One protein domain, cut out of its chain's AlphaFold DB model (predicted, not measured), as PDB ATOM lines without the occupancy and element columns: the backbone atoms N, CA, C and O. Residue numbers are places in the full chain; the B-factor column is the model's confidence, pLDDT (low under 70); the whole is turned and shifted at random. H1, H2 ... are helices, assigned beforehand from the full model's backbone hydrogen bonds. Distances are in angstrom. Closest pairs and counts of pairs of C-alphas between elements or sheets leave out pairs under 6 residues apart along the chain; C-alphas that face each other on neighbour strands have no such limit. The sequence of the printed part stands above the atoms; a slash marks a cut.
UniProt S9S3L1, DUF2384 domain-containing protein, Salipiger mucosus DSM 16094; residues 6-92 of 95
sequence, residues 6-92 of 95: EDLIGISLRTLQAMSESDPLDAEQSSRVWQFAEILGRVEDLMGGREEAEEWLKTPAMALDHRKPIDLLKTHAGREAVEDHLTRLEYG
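What this domain is: This is residues 6 to 92 of the 95 residues of the protein "DUF2384 domain-containing protein" of Salipiger mucosus DSM 16094 (UniProt S9S3L1). One long helix, H3, makes most of the length; H4 packs steeply on its last part, H6 runs beside that part, and short H5 packs between H4 and H6. H2 folds back loosely near the start of H3, with H1 beyond it. The 87 printed residues hold six named helices, H1 to H6 in order, and no named strand: all helix. The whole is compact, radius of gyration of the C-alphas 12.9 A, spanning 41 by 28 by 19 A.

Where its parts are: H3, residues 27 to 47, measures 30.2 A, from C-alpha 27 at (-46.755, -35.177, -39.050). H4 is residues 50 to 58, H5 69 to 72, and H6 76 to 90, 21.0 A, ending at C-alpha 90 (-19.227, -35.325, -52.283). H2 is residues 13 to 20, H1 6 to 9.

How they stand to each other: H3, with residues 40 to 47 alone, touches H4 at a steep tilt of 65 degrees; the closest C-alphas, Glu 44 and Ala 53, are 5.0 A apart. H3 and H6 only just touch, with 3 pairs of C-alphas within 8 A, closest Leu 46 and Glu 90. Every O i to N i+4 pair is within hydrogen-bond range in H2, H3, H4 and H6; H1 and H5 are too short for one.

The domain as a whole: The printed part has no cut and no long link. Residues 6 to 30 and 92 are under pLDDT 70.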
ATOM      1  N   GLU A   6     -30.451 -42.455 -26.270       47.78
ATOM      2  CA  GLU A   6     -29.479 -41.431 -26.656       47.78
ATOM      3  C   GLU A   6     -28.291 -41.994 -27.450       47.78
ATOM      4  O   GLU A   6     -27.875 -41.381 -28.432       47.78
ATOM      5  N   ASP A   7     -27.813 -43.193 -27.106       45.22
ATOM      6  CA  ASP A   7     -26.661 -43.813 -27.778       45.22
ATOM      7  C   ASP A   7     -27.039 -44.442 -29.131       45.22
ATOM      8  O   ASP A   7     -26.185 -44.695 -29.981       45.22
ATOM      9  N   LEU A   8     -28.336 -44.670 -29.365       39.88
ATOM     10  CA  LEU A   8     -28.844 -45.322 -30.573       39.88
ATOM     11  C   LEU A   8     -28.992 -44.356 -31.755       39.88
ATOM     12  O   LEU A   8     -29.003 -44.810 -32.896       39.88
ATOM     13  N   ILE A   9     -29.077 -43.039 -31.521       48.91
ATOM     14  CA  ILE A   9     -29.431 -42.075 -32.582       48.91
ATOM     15  C   ILE A   9     -28.424 -40.922 -32.755       48.91
ATOM     16  O   ILE A   9     -28.380 -40.373 -33.848       48.91
ATOM     17  N   GLY A  10     -27.497 -40.643 -31.815       46.75
ATOM     18  CA  GLY A  10     -26.388 -39.671 -32.057       46.75
ATOM     19  C   GLY A  10     -26.910 -38.259 -32.254       46.75
ATOM     20  O   GLY A  10     -26.327 -37.360 -32.851       46.75
ATOM     21  N   ILE A  11     -28.111 -38.082 -31.740       54.09
ATOM     22  CA  ILE A  11     -28.795 -36.832 -31.605       54.09
ATOM     23  C   ILE A  11     -29.165 -36.855 -30.141       54.09
ATOM     24  O   ILE A  11     -29.903 -37.734 -29.690       54.09
ATOM     25  N   SER A  12     -28.569 -35.940 -29.378       55.00
ATOM     26  CA  SER A  12     -28.860 -35.808 -27.956       55.00
ATOM     27  C   SER A  12     -30.375 -35.781 -27.762       55.00
ATOM     28  O   SER A  12     -31.081 -35.101 -28.513       55.00
ATOM     29  N   LEU A  13     -30.870 -36.455 -26.720       48.69
ATOM     30  CA  LEU A  13     -32.264 -36.348 -26.298       48.69
ATOM     31  C   LEU A  13     -32.685 -34.884 -26.149       48.69
ATOM     32  O   LEU A  13     -33.846 -34.599 -26.351       48.69
ATOM     33  N   ARG A  14     -31.755 -33.946 -25.917       44.34
ATOM     34  CA  ARG A  14     -32.011 -32.498 -25.939       44.34
ATOM     35  C   ARG A  14     -32.403 -31.941 -27.301       44.34
ATOM     36  O   ARG A  14     -33.209 -31.027 -27.345       44.34
ATOM     37  N   THR A  15     -31.847 -32.445 -28.398       52.94
ATOM     38  CA  THR A  15     -32.261 -32.050 -29.753       52.94
ATOM     39  C   THR A  15     -33.631 -32.641 -30.060       52.94
ATOM     40  O   THR A  15     -34.506 -31.933 -30.543       52.94
ATOM     41  N   LEU A  16     -33.845 -33.910 -29.693       52.31
ATOM     42  CA  LEU A  16     -35.150 -34.561 -29.812       52.31
ATOM     43  C   LEU A  16     -36.207 -33.890 -28.920       52.31
ATOM     44  O   LEU A  16     -37.325 -33.689 -29.370       52.31
ATOM     45  N   GLN A  17     -35.847 -33.481 -27.704       47.44
ATOM     46  CA  GLN A  17     -36.702 -32.780 -26.744       47.44
ATOM     47  C   GLN A  17     -36.932 -31.331 -27.148       47.44
ATOM     48  O   GLN A  17     -38.063 -30.890 -27.093       47.44
ATOM     49  N   ALA A  18     -35.936 -30.602 -27.652       54.75
ATOM     50  CA  ALA A  18     -36.160 -29.269 -28.216       54.75
ATOM     51  C   ALA A  18     -37.115 -29.310 -29.426       54.75
ATOM     52  O   ALA A  18     -37.789 -28.323 -29.704       54.75
ATOM     53  N   MET A  19     -37.188 -30.446 -30.133       50.84
ATOM     54  CA  MET A  19     -38.171 -30.704 -31.194       50.84
ATOM     55  C   MET A  19     -39.507 -31.269 -30.664       50.84
ATOM     56  O   MET A  19     -40.537 -31.049 -31.296       50.84
ATOM     57  N   SER A  20     -39.514 -31.973 -29.522       44.53
ATOM     58  CA  SER A  20     -40.702 -32.597 -28.904       44.53
ATOM     59  C   SER A  20     -41.348 -31.791 -27.770       44.53
ATOM     60  O   SER A  20     -42.386 -32.198 -27.261       44.53
ATOM     61  N   GLU A  21     -40.742 -30.693 -27.314       46.34
ATOM     62  CA  GLU A  21     -41.295 -29.785 -26.295       46.34
ATOM     63  C   GLU A  21     -42.487 -28.974 -26.840       46.34
ATOM     64  O   GLU A  21     -43.175 -28.281 -26.093       46.34
ATOM     65  N   SER A  22     -42.784 -29.123 -28.132       49.50
ATOM     66  CA  SER A  22     -43.995 -28.664 -28.807       49.50
ATOM     67  C   SER A  22     -44.922 -29.844 -29.156       49.50
ATOM     68  O   SER A  22     -44.917 -30.275 -30.304       49.50
ATOM     69  N   ASP A  23     -45.709 -30.321 -28.174       45.62
ATOM     70  CA  ASP A  23     -46.809 -31.315 -28.288       45.62
ATOM     71  C   ASP A  23     -46.438 -32.692 -28.920       45.62
ATOM     72  O   ASP A  23     -45.339 -32.860 -29.454       45.62
ATOM     73  N   PRO A  24     -47.274 -33.757 -28.822       54.62
ATOM     74  CA  PRO A  24     -46.984 -35.026 -29.496       54.62
ATOM     75  C   PRO A  24     -46.737 -34.771 -30.987       54.62
ATOM     76  O   PRO A  24     -47.553 -34.130 -31.642       54.62
ATOM     77  N   LEU A  25     -45.589 -35.246 -31.483       53.97
ATOM     78  CA  LEU A  25     -45.019 -34.881 -32.782       53.97
ATOM     79  C   LEU A  25     -46.071 -34.955 -33.902       53.97
ATOM     80  O   LEU A  25     -46.423 -36.040 -34.365       53.97
ATOM     81  N   ASP A  26     -46.539 -33.791 -34.352       61.03
ATOM     82  CA  ASP A  26     -47.366 -33.654 -35.550       61.03
ATOM     83  C   ASP A  26     -46.611 -34.228 -36.769       61.03
ATOM     84  O   ASP A  26     -45.379 -34.357 -36.759       61.03
ATOM     85  N   ALA A  27     -47.324 -34.586 -37.835       61.88
ATOM     86  CA  ALA A  27     -46.755 -35.177 -39.050       61.88
ATOM     87  C   ALA A  27     -45.569 -34.356 -39.600       61.88
ATOM     88  O   ALA A  27     -44.591 -34.913 -40.105       61.88
ATOM     89  N   GLU A  28     -45.616 -33.033 -39.427       63.69
ATOM     90  CA  GLU A  28     -44.538 -32.119 -39.792       63.69
ATOM     91  C   GLU A  28     -43.256 -32.341 -38.968       63.69
ATOM     92  O   GLU A  28     -42.154 -32.328 -39.515       63.69
ATOM     93  N   GLN A  29     -43.373 -32.607 -37.665       61.31
ATOM     94  CA  GLN A  29     -42.224 -32.864 -36.793       61.31
ATOM     95  C   GLN A  29     -41.602 -34.233 -37.068       61.31
ATOM     96  O   GLN A  29     -40.379 -34.351 -37.143       61.31
ATOM     97  N   SER A  30     -42.433 -35.250 -37.316       68.69
ATOM     98  CA  SER A  30     -41.956 -36.569 -37.753       68.69
ATOM     99  C   SER A  30     -41.187 -36.475 -39.076       68.69
ATOM    100  O   SER A  30     -40.120 -37.071 -39.222       68.69
ATOM    101  N   SER A  31     -41.670 -35.654 -40.016       72.19
ATOM    102  CA  SER A  31     -40.966 -35.379 -41.271       72.19
ATOM    103  C   SER A  31     -39.624 -34.675 -41.045       72.19
ATOM    104  O   SER A  31     -38.632 -35.034 -41.677       72.19
ATOM    105  N   ARG A  32     -39.544 -33.712 -40.116       73.25
ATOM    106  CA  ARG A  32     -38.275 -33.041 -39.791       73.25
ATOM    107  C   ARG A  32     -37.244 -33.991 -39.186       73.25
ATOM    108  O   ARG A  32     -36.075 -33.896 -39.550       73.25
ATOM    109  N   VAL A  33     -37.667 -34.890 -38.295       76.44
ATOM    110  CA  VAL A  33     -36.788 -35.915 -37.702       76.44
ATOM    111  C   VAL A  33     -36.262 -36.859 -38.777       76.44
ATOM    112  O   VAL A  33     -35.063 -37.125 -38.812       76.44
ATOM    113  N   TRP A  34     -37.132 -37.316 -39.681       79.31
ATOM    114  CA  TRP A  34     -36.730 -38.179 -40.791       79.31
ATOM    115  C   TRP A  34     -35.681 -37.509 -41.682       79.31
ATOM    116  O   TRP A  34     -34.610 -38.060 -41.906       79.31
ATOM    117  N   GLN A  35     -35.944 -36.275 -42.108       80.38
ATOM    118  CA  GLN A  35     -35.021 -35.535 -42.966       80.38
ATOM    119  C   GLN A  35     -33.685 -35.230 -42.268       80.38
ATOM    120  O   GLN A  35     -32.636 -35.204 -42.905       80.38
ATOM    121  N   PHE A  36     -33.694 -34.997 -40.950       84.06
ATOM    122  CA  PHE A  36     -32.448 -34.872 -40.194       84.06
ATOM    123  C   PHE A  36     -31.648 -36.180 -40.224       84.06
ATOM    124  O   PHE A  36     -30.441 -36.141 -40.445       84.06
ATOM    125  N   ALA A  37     -32.309 -37.323 -40.025       83.25
ATOM    126  CA  ALA A  37     -31.658 -38.628 -40.067       83.25
ATOM    127  C   ALA A  37     -31.057 -38.929 -41.452       83.25
ATOM    128  O   ALA A  37     -29.948 -39.452 -41.526       83.25
ATOM    129  N   GLU A  38     -31.736 -38.543 -42.538       87.44
ATOM    130  CA  GLU A  38     -31.205 -38.664 -43.905       87.44
ATOM    131  C   GLU A  38     -29.929 -37.838 -44.105       87.44
ATOM    132  O   GLU A  38     -28.942 -38.340 -44.644       87.44
ATOM    133  N   ILE A  39     -29.917 -36.586 -43.638       89.50
ATOM    134  CA  ILE A  39     -28.733 -35.723 -43.734       89.50
ATOM    135  C   ILE A  39     -27.594 -36.269 -42.880       89.50
ATOM    136  O   ILE A  39     -26.468 -36.338 -43.366       89.50
ATOM    137  N   LEU A  40     -27.877 -36.682 -41.641       85.81
ATOM    138  CA  LEU A  40     -26.873 -37.276 -40.765       85.81
ATOM    139  C   LEU A  40     -26.235 -38.499 -41.430       85.81
ATOM    140  O   LEU A  40     -25.018 -38.531 -41.531       85.81
ATOM    141  N   GLY A  41     -27.030 -39.428 -41.968       85.62
ATOM    142  CA  GLY A  41     -26.509 -40.611 -42.662       85.62
ATOM    143  C   GLY A  41     -25.603 -40.264 -43.848       85.62
ATOM    144  O   GLY A  41     -24.520 -40.825 -43.979       85.62
ATOM    145  N   ARG A  42     -25.975 -39.267 -44.664       89.94
ATOM    146  CA  ARG A  42     -25.108 -38.795 -45.762       89.94
ATOM    147  C   ARG A  42     -23.791 -38.211 -45.258       89.94
ATOM    148  O   ARG A  42     -22.746 -38.433 -45.863       89.94
ATOM    149  N   VAL A  43     -23.832 -37.444 -44.170       90.06
ATOM    150  CA  VAL A  43     -22.617 -36.868 -43.585       90.06
ATOM    151  C   VAL A  43     -21.748 -37.972 -42.975       90.06
ATOM    152  O   VAL A  43     -20.536 -37.925 -43.139       90.06
ATOM    153  N   GLU A  44     -22.347 -38.972 -42.324       87.75
ATOM    154  CA  GLU A  44     -21.651 -40.150 -41.783       87.75
ATOM    155  C   GLU A  44     -20.880 -40.890 -42.882       87.75
ATOM    156  O   GLU A  44     -19.681 -41.139 -42.726       87.75
ATOM    157  N   ASP A  45     -21.532 -41.151 -44.017       87.88
ATOM    158  CA  ASP A  45     -20.915 -41.802 -45.176       87.88
ATOM    159  C   ASP A  45     -19.748 -40.982 -45.754       87.88
ATOM    160  O   ASP A  45     -18.728 -41.543 -46.162       87.88
ATOM    161  N   LEU A  46     -19.875 -39.652 -45.774       88.94
ATOM    162  CA  LEU A  46     -18.870 -38.749 -46.339       88.94
ATOM    163  C   LEU A  46     -17.677 -38.506 -45.402       88.94
ATOM    164  O   LEU A  46     -16.539 -38.414 -45.861       88.94
ATOM    165  N   MET A  47     -17.932 -38.369 -44.100       84.81
ATOM    166  CA  MET A  47     -16.923 -38.033 -43.088       84.81
ATOM    167  C   MET A  47     -16.226 -39.272 -42.515       84.81
ATOM    168  O   MET A  47     -15.195 -39.145 -41.859       84.81
ATOM    169  N   GLY A  48     -16.747 -40.470 -42.797       83.62
ATOM    170  CA  GLY A  48     -16.145 -41.742 -42.394       83.62
ATOM    171  C   GLY A  48     -16.558 -42.215 -41.003       83.62
ATOM    172  O   GLY A  48     -15.970 -43.166 -40.484       83.62
ATOM    173  N   GLY A  49     -17.569 -41.582 -40.411       82.88
ATOM    174  CA  GLY A  49     -18.026 -41.906 -39.075       82.88
ATOM    175  C   GLY A  49     -19.030 -40.911 -38.512       82.88
ATOM    176  O   GLY A  49     -19.256 -39.809 -39.016       82.88
ATOM    177  N   ARG A  50     -19.675 -41.358 -37.441       81.62
ATOM    178  CA  ARG A  50     -20.746 -40.642 -36.753       81.62
ATOM    179  C   ARG A  50     -20.279 -39.500 -35.885       81.62
ATOM    180  O   ARG A  50     -20.938 -38.467 -35.834       81.62
ATOM    181  N   GLU A  51     -19.152 -39.681 -35.216       85.06
ATOM    182  CA  GLU A  51     -18.574 -38.631 -34.389       85.06
ATOM    183  C   GLU A  51     -18.168 -37.438 -35.264       85.06
ATOM    184  O   GLU A  51     -18.533 -36.298 -34.975       85.06
ATOM    185  N   GLU A  52     -17.538 -37.719 -36.401       85.69
ATOM    186  CA  GLU A  52     -17.121 -36.739 -37.397       85.69
ATOM    187  C   GLU A  52     -18.326 -36.058 -38.057       85.69
ATOM    188  O   GLU A  52     -18.321 -34.845 -38.274       85.69
ATOM    189  N   ALA A  53     -19.397 -36.808 -38.329       86.56
ATOM    190  CA  ALA A  53     -20.631 -36.242 -38.859       86.56
ATOM    191  C   ALA A  53     -21.321 -35.300 -37.868       86.56
ATOM    192  O   ALA A  53     -21.737 -34.194 -38.228       86.56
ATOM    193  N   GLU A  54     -21.417 -35.704 -36.603       86.38
ATOM    194  CA  GLU A  54     -21.940 -34.853 -35.544       86.38
ATOM    195  C   GLU A  54     -21.095 -33.588 -35.357       86.38
ATOM    196  O   GLU A  54     -21.648 -32.500 -35.156       86.38
ATOM    197  N   GLU A  55     -19.768 -33.712 -35.405       89.06
ATOM    198  CA  GLU A  55     -18.850 -32.580 -35.325       89.06
ATOM    199  C   GLU A  55     -19.040 -31.633 -36.512       89.06
ATOM    200  O   GLU A  55     -19.187 -30.424 -36.312       89.06
ATOM    201  N   TRP A  56     -19.138 -32.166 -37.730       93.38
ATOM    202  CA  TRP A  56     -19.398 -31.381 -38.934       93.38
ATOM    203  C   TRP A  56     -20.712 -30.599 -38.823       93.38
ATOM    204  O   TRP A  56     -20.739 -29.386 -39.040       93.38
ATOM    205  N   LEU A  57     -21.792 -31.249 -38.374       90.31
ATOM    206  CA  LEU A  57     -23.097 -30.606 -38.186       90.31
ATOM    207  C   LEU A  57     -23.073 -29.476 -37.142       90.31
ATOM    208  O   LEU A  57     -23.860 -28.526 -37.240       90.31
ATOM    209  N   LYS A  58     -22.192 -29.571 -36.137       90.62
ATOM    210  CA  LYS A  58     -22.027 -28.585 -35.052       90.62
ATOM    211  C   LYS A  58     -20.993 -27.500 -35.377       90.62
ATOM    212  O   LYS A  58     -20.937 -26.495 -34.655       90.62
ATOM    213  N   THR A  59     -20.214 -27.668 -36.443       90.75
ATOM    214  CA  THR A  59     -19.123 -26.768 -36.827       90.75
ATOM    215  C   THR A  59     -19.605 -25.705 -37.817       90.75
ATOM    216  O   THR A  59     -20.258 -26.026 -38.807       90.75
ATOM    217  N   PRO A  60     -19.317 -24.412 -37.578       92.81
ATOM    218  CA  PRO A  60     -19.575 -23.355 -38.552       92.81
ATOM    219  C   PRO A  60     -18.878 -23.620 -39.891       92.81
ATOM    220  O   PRO A  60     -17.651 -23.702 -39.941       92.81
ATOM    221  N   ALA A  61     -19.640 -23.685 -40.982       90.62
ATOM    222  CA  ALA A  61     -19.075 -23.856 -42.318       90.62
ATOM    223  C   ALA A  61     -18.999 -22.509 -43.047       90.62
ATOM    224  O   ALA A  61     -19.989 -21.783 -43.146       90.62
ATOM    225  N   MET A  62     -17.830 -22.178 -43.603       89.62
ATOM    226  CA  MET A  62     -17.633 -20.937 -44.370       89.62
ATOM    227  C   MET A  62     -18.579 -20.857 -45.577       89.62
ATOM    228  O   MET A  62     -19.155 -19.806 -45.842       89.62
ATOM    229  N   ALA A  63     -18.806 -21.982 -46.260       89.38
ATOM    230  CA  ALA A  63     -19.733 -22.075 -47.388       89.38
ATOM    231  C   ALA A  63     -21.205 -21.827 -47.002       89.38
ATOM    232  O   ALA A  63     -22.033 -21.584 -47.877       89.38
ATOM    233  N   LEU A  64     -21.525 -21.871 -45.706       92.88
ATOM    234  CA  LEU A  64     -22.861 -21.680 -45.151       92.88
ATOM    235  C   LEU A  64     -22.970 -20.366 -44.361       92.88
ATOM    236  O   LEU A  64     -23.685 -20.297 -43.359       92.88
ATOM    237  N   ASP A  65     -22.239 -19.334 -44.793       92.94
ATOM    238  CA  ASP A  65     -22.206 -18.012 -44.149       92.94
ATOM    239  C   ASP A  65     -21.795 -18.093 -42.668       92.94
ATOM    240  O   ASP A  65     -22.380 -17.471 -41.783       92.94
ATOM    241  N   HIS A  66     -20.818 -18.958 -42.375       93.25
ATOM    242  CA  HIS A  66     -20.338 -19.238 -41.018       93.25
ATOM    243  C   HIS A  66     -21.429 -19.717 -40.046       93.25
ATOM    244  O   HIS A  66     -21.272 -19.619 -38.826       93.25
ATOM    245  N   ARG A  67     -22.533 -20.270 -40.557       92.88
ATOM    246  CA  ARG A  67     -23.561 -20.903 -39.728       92.88
ATOM    247  C   ARG A  67     -23.311 -22.398 -39.604       92.88
ATOM    248  O   ARG A  67     -22.679 -23.026 -40.453       92.88
ATOM    249  N   LYS A  68     -23.800 -22.960 -38.503       91.25
ATOM    250  CA  LYS A  68     -23.738 -24.397 -38.250       91.25
ATOM    251  C   LYS A  68     -24.794 -25.095 -39.106       91.25
ATOM    252  O   LYS A  68     -25.943 -24.643 -39.078       91.25
ATOM    253  N   PRO A  69     -24.464 -26.196 -39.799       92.19
ATOM    254  CA  PRO A  69     -25.443 -26.956 -40.566       92.19
ATOM    255  C   PRO A  69     -26.697 -27.297 -39.753       92.19
ATOM    256  O   PRO A  69     -27.805 -27.041 -40.214       92.19
ATOM    257  N   ILE A  70     -26.544 -27.747 -38.501       87.75
ATOM    258  CA  ILE A  70     -27.677 -28.117 -37.634       87.75
ATOM    259  C   ILE A  70     -28.671 -26.971 -37.380       87.75
ATOM    260  O   ILE A  70     -29.867 -27.207 -37.216       87.75
ATOM    261  N   ASP A  71     -28.208 -25.719 -37.379       87.31
ATOM    262  CA  ASP A  71     -29.083 -24.561 -37.189       87.31
ATOM    263  C   ASP A  71     -29.891 -24.230 -38.447       87.31
ATOM    264  O   ASP A  71     -30.996 -23.693 -38.352       87.31
ATOM    265  N   LEU A  72     -29.373 -24.583 -39.623       87.94
ATOM    266  CA  LEU A  72     -30.007 -24.325 -40.914       87.94
ATOM    267  C   LEU A  72     -31.146 -25.304 -41.215       87.94
ATOM    268  O   LEU A  72     -32.147 -24.907 -41.817       87.94
ATOM    269  N   LEU A  73     -31.048 -26.541 -40.716       86.81
ATOM    270  CA  LEU A  73     -32.038 -27.611 -40.927       86.81
ATOM    271  C   LEU A  73     -33.436 -27.296 -40.365       86.81
ATOM    272  O   LEU A  73     -34.417 -27.966 -40.698       86.81
ATOM    273  N   LYS A  74     -33.549 -26.249 -39.539       82.12
ATOM    274  CA  LYS A  74     -34.813 -25.741 -38.982       82.12
ATOM    275  C   LYS A  74     -35.737 -25.144 -40.048       82.12
ATOM    276  O   LYS A  74     -36.929 -24.991 -39.805       82.12
ATOM    277  N   THR A  75     -35.204 -24.800 -41.219       83.38
ATOM    278  CA  THR A  75     -35.953 -24.164 -42.311       83.38
ATOM    279  C   THR A  75     -35.765 -24.934 -43.611       83.38
ATOM    280  O   THR A  75     -34.745 -25.592 -43.796       83.38
ATOM    281  N   HIS A  76     -36.730 -24.842 -44.529       85.31
ATOM    282  CA  HIS A  76     -36.601 -25.451 -45.857       85.31
ATOM    283  C   HIS A  76     -35.382 -24.905 -46.612       85.31
ATOM    284  O   HIS A  76     -34.506 -25.666 -46.995       85.31
ATOM    285  N   ALA A  77     -35.274 -23.578 -46.721       89.81
ATOM    286  CA  ALA A  77     -34.172 -22.931 -47.432       89.81
ATOM    287  C   ALA A  77     -32.796 -23.237 -46.812       89.81
ATOM    288  O   ALA A  77     -31.809 -23.405 -47.520       89.81
ATOM    289  N   GLY A  78     -32.710 -23.320 -45.480       91.00
ATOM    290  CA  GLY A  78     -31.465 -23.694 -44.813       91.00
ATOM    291  C   GLY A  78     -31.078 -25.153 -45.059       91.00
ATOM    292  O   GLY A  78     -29.895 -25.446 -45.189       91.00
ATOM    293  N   ARG A  79     -32.056 -26.054 -45.173       90.81
ATOM    294  CA  ARG A  79     -31.826 -27.458 -45.530       90.81
ATOM    295  C   ARG A  79     -31.298 -27.602 -46.950       90.81
ATOM    296  O   ARG A  79     -30.262 -28.231 -47.116       90.81
ATOM    297  N   GLU A  80     -31.935 -26.953 -47.924       93.69
ATOM    298  CA  GLU A  80     -31.456 -26.937 -49.315       93.69
ATOM    299  C   GLU A  80     -30.005 -26.440 -49.388       93.69
ATOM    300  O   GLU A  80     -29.165 -27.065 -50.024       93.69
ATOM    301  N   ALA A  81     -29.662 -25.382 -48.643       94.75
ATOM    302  CA  ALA A  81     -28.287 -24.888 -48.587       94.75
ATOM    303  C   ALA A  81     -27.291 -25.916 -48.011       94.75
ATOM    304  O   ALA A  81     -26.160 -26.015 -48.487       94.75
ATOM    305  N   VAL A  82     -27.690 -26.678 -46.985       94.31
ATOM    306  CA  VAL A  82     -26.862 -27.748 -46.404       94.31
ATOM    307  C   VAL A  82     -26.703 -28.910 -47.386       94.31
ATOM    308  O   VAL A  82     -25.591 -29.403 -47.553       94.31
ATOM    309  N   GLU A  83     -27.774 -29.321 -48.063       93.56
ATOM    310  CA  GLU A  83     -27.750 -30.386 -49.071       93.56
ATOM    311  C   GLU A  83     -26.885 -30.015 -50.279       93.56
ATOM    312  O   GLU A  83     -26.068 -30.823 -50.728       93.56
ATOM    313  N   ASP A  84     -26.991 -28.778 -50.761       93.56
ATOM    314  CA  ASP A  84     -26.131 -28.243 -51.813       93.56
ATOM    315  C   ASP A  84     -24.663 -28.244 -51.379       93.56
ATOM    316  O   ASP A  84     -23.770 -28.592 -52.158       93.56
ATOM    317  N   HIS A  85     -24.388 -27.861 -50.129       93.19
ATOM    318  CA  HIS A  85     -23.031 -27.871 -49.603       93.19
ATOM    319  C   HIS A  85     -22.469 -29.292 -49.493       93.19
ATOM    320  O   HIS A  85     -21.343 -29.516 -49.936       93.19
ATOM    321  N   LEU A  86     -23.249 -30.247 -48.976       90.94
ATOM    322  CA  LEU A  86     -22.872 -31.663 -48.912       90.94
ATOM    323  C   LEU A  86     -22.590 -32.227 -50.300       90.94
ATOM    324  O   LEU A  86     -21.545 -32.828 -50.515       90.94
ATOM    325  N   THR A  87     -23.456 -31.933 -51.265       90.88
ATOM    326  CA  THR A  87     -23.276 -32.339 -52.662       90.88
ATOM    327  C   THR A  87     -21.945 -31.817 -53.220       90.88
ATOM    328  O   THR A  87     -21.195 -32.549 -53.862       90.88
ATOM    329  N   ARG A  88     -21.571 -30.562 -52.936       89.75
ATOM    330  CA  ARG A  88     -20.266 -30.018 -53.364       89.75
ATOM    331  C   ARG A  88     -19.078 -30.734 -52.722       89.75
ATOM    332  O   ARG A  88     -18.062 -30.904 -53.394       89.75
ATOM    333  N   LEU A  89     -19.206 -31.135 -51.456       88.69
ATOM    334  CA  LEU A  89     -18.182 -31.913 -50.756       88.69
ATOM    335  C   LEU A  89     -18.058 -33.328 -51.349       88.69
ATOM    336  O   LEU A  89     -16.941 -33.770 -51.596       88.69
ATOM    337  N   GLU A  90     -19.178 -33.990 -51.657       84.44
ATOM    338  CA  GLU A  90     -19.227 -35.325 -52.283       84.44
ATOM    339  C   GLU A  90     -18.527 -35.356 -53.652       84.44
ATOM    340  O   GLU A  90     -17.784 -36.287 -53.957       84.44
ATOM    341  N   TYR A  91     -18.726 -34.324 -54.476       83.25
ATOM    342  CA  TYR A  91     -18.122 -34.248 -55.812       83.25
ATOM    343  C   TYR A  91     -16.728 -33.591 -55.836       83.25
ATOM    344  O   TYR A  91     -16.147 -33.449 -56.913       83.25
ATOM    345  N   GLY A  92     -16.177 -33.184 -54.685       68.50
ATOM    346  CA  GLY A  92     -14.845 -32.570 -54.588       68.50
ATOM    347  C   GLY A  92     -14.698 -31.257 -55.369       68.50
ATOM    348  O   GLY A  92     -13.617 -30.943 -55.868       68.50
TER     349      GLY A  92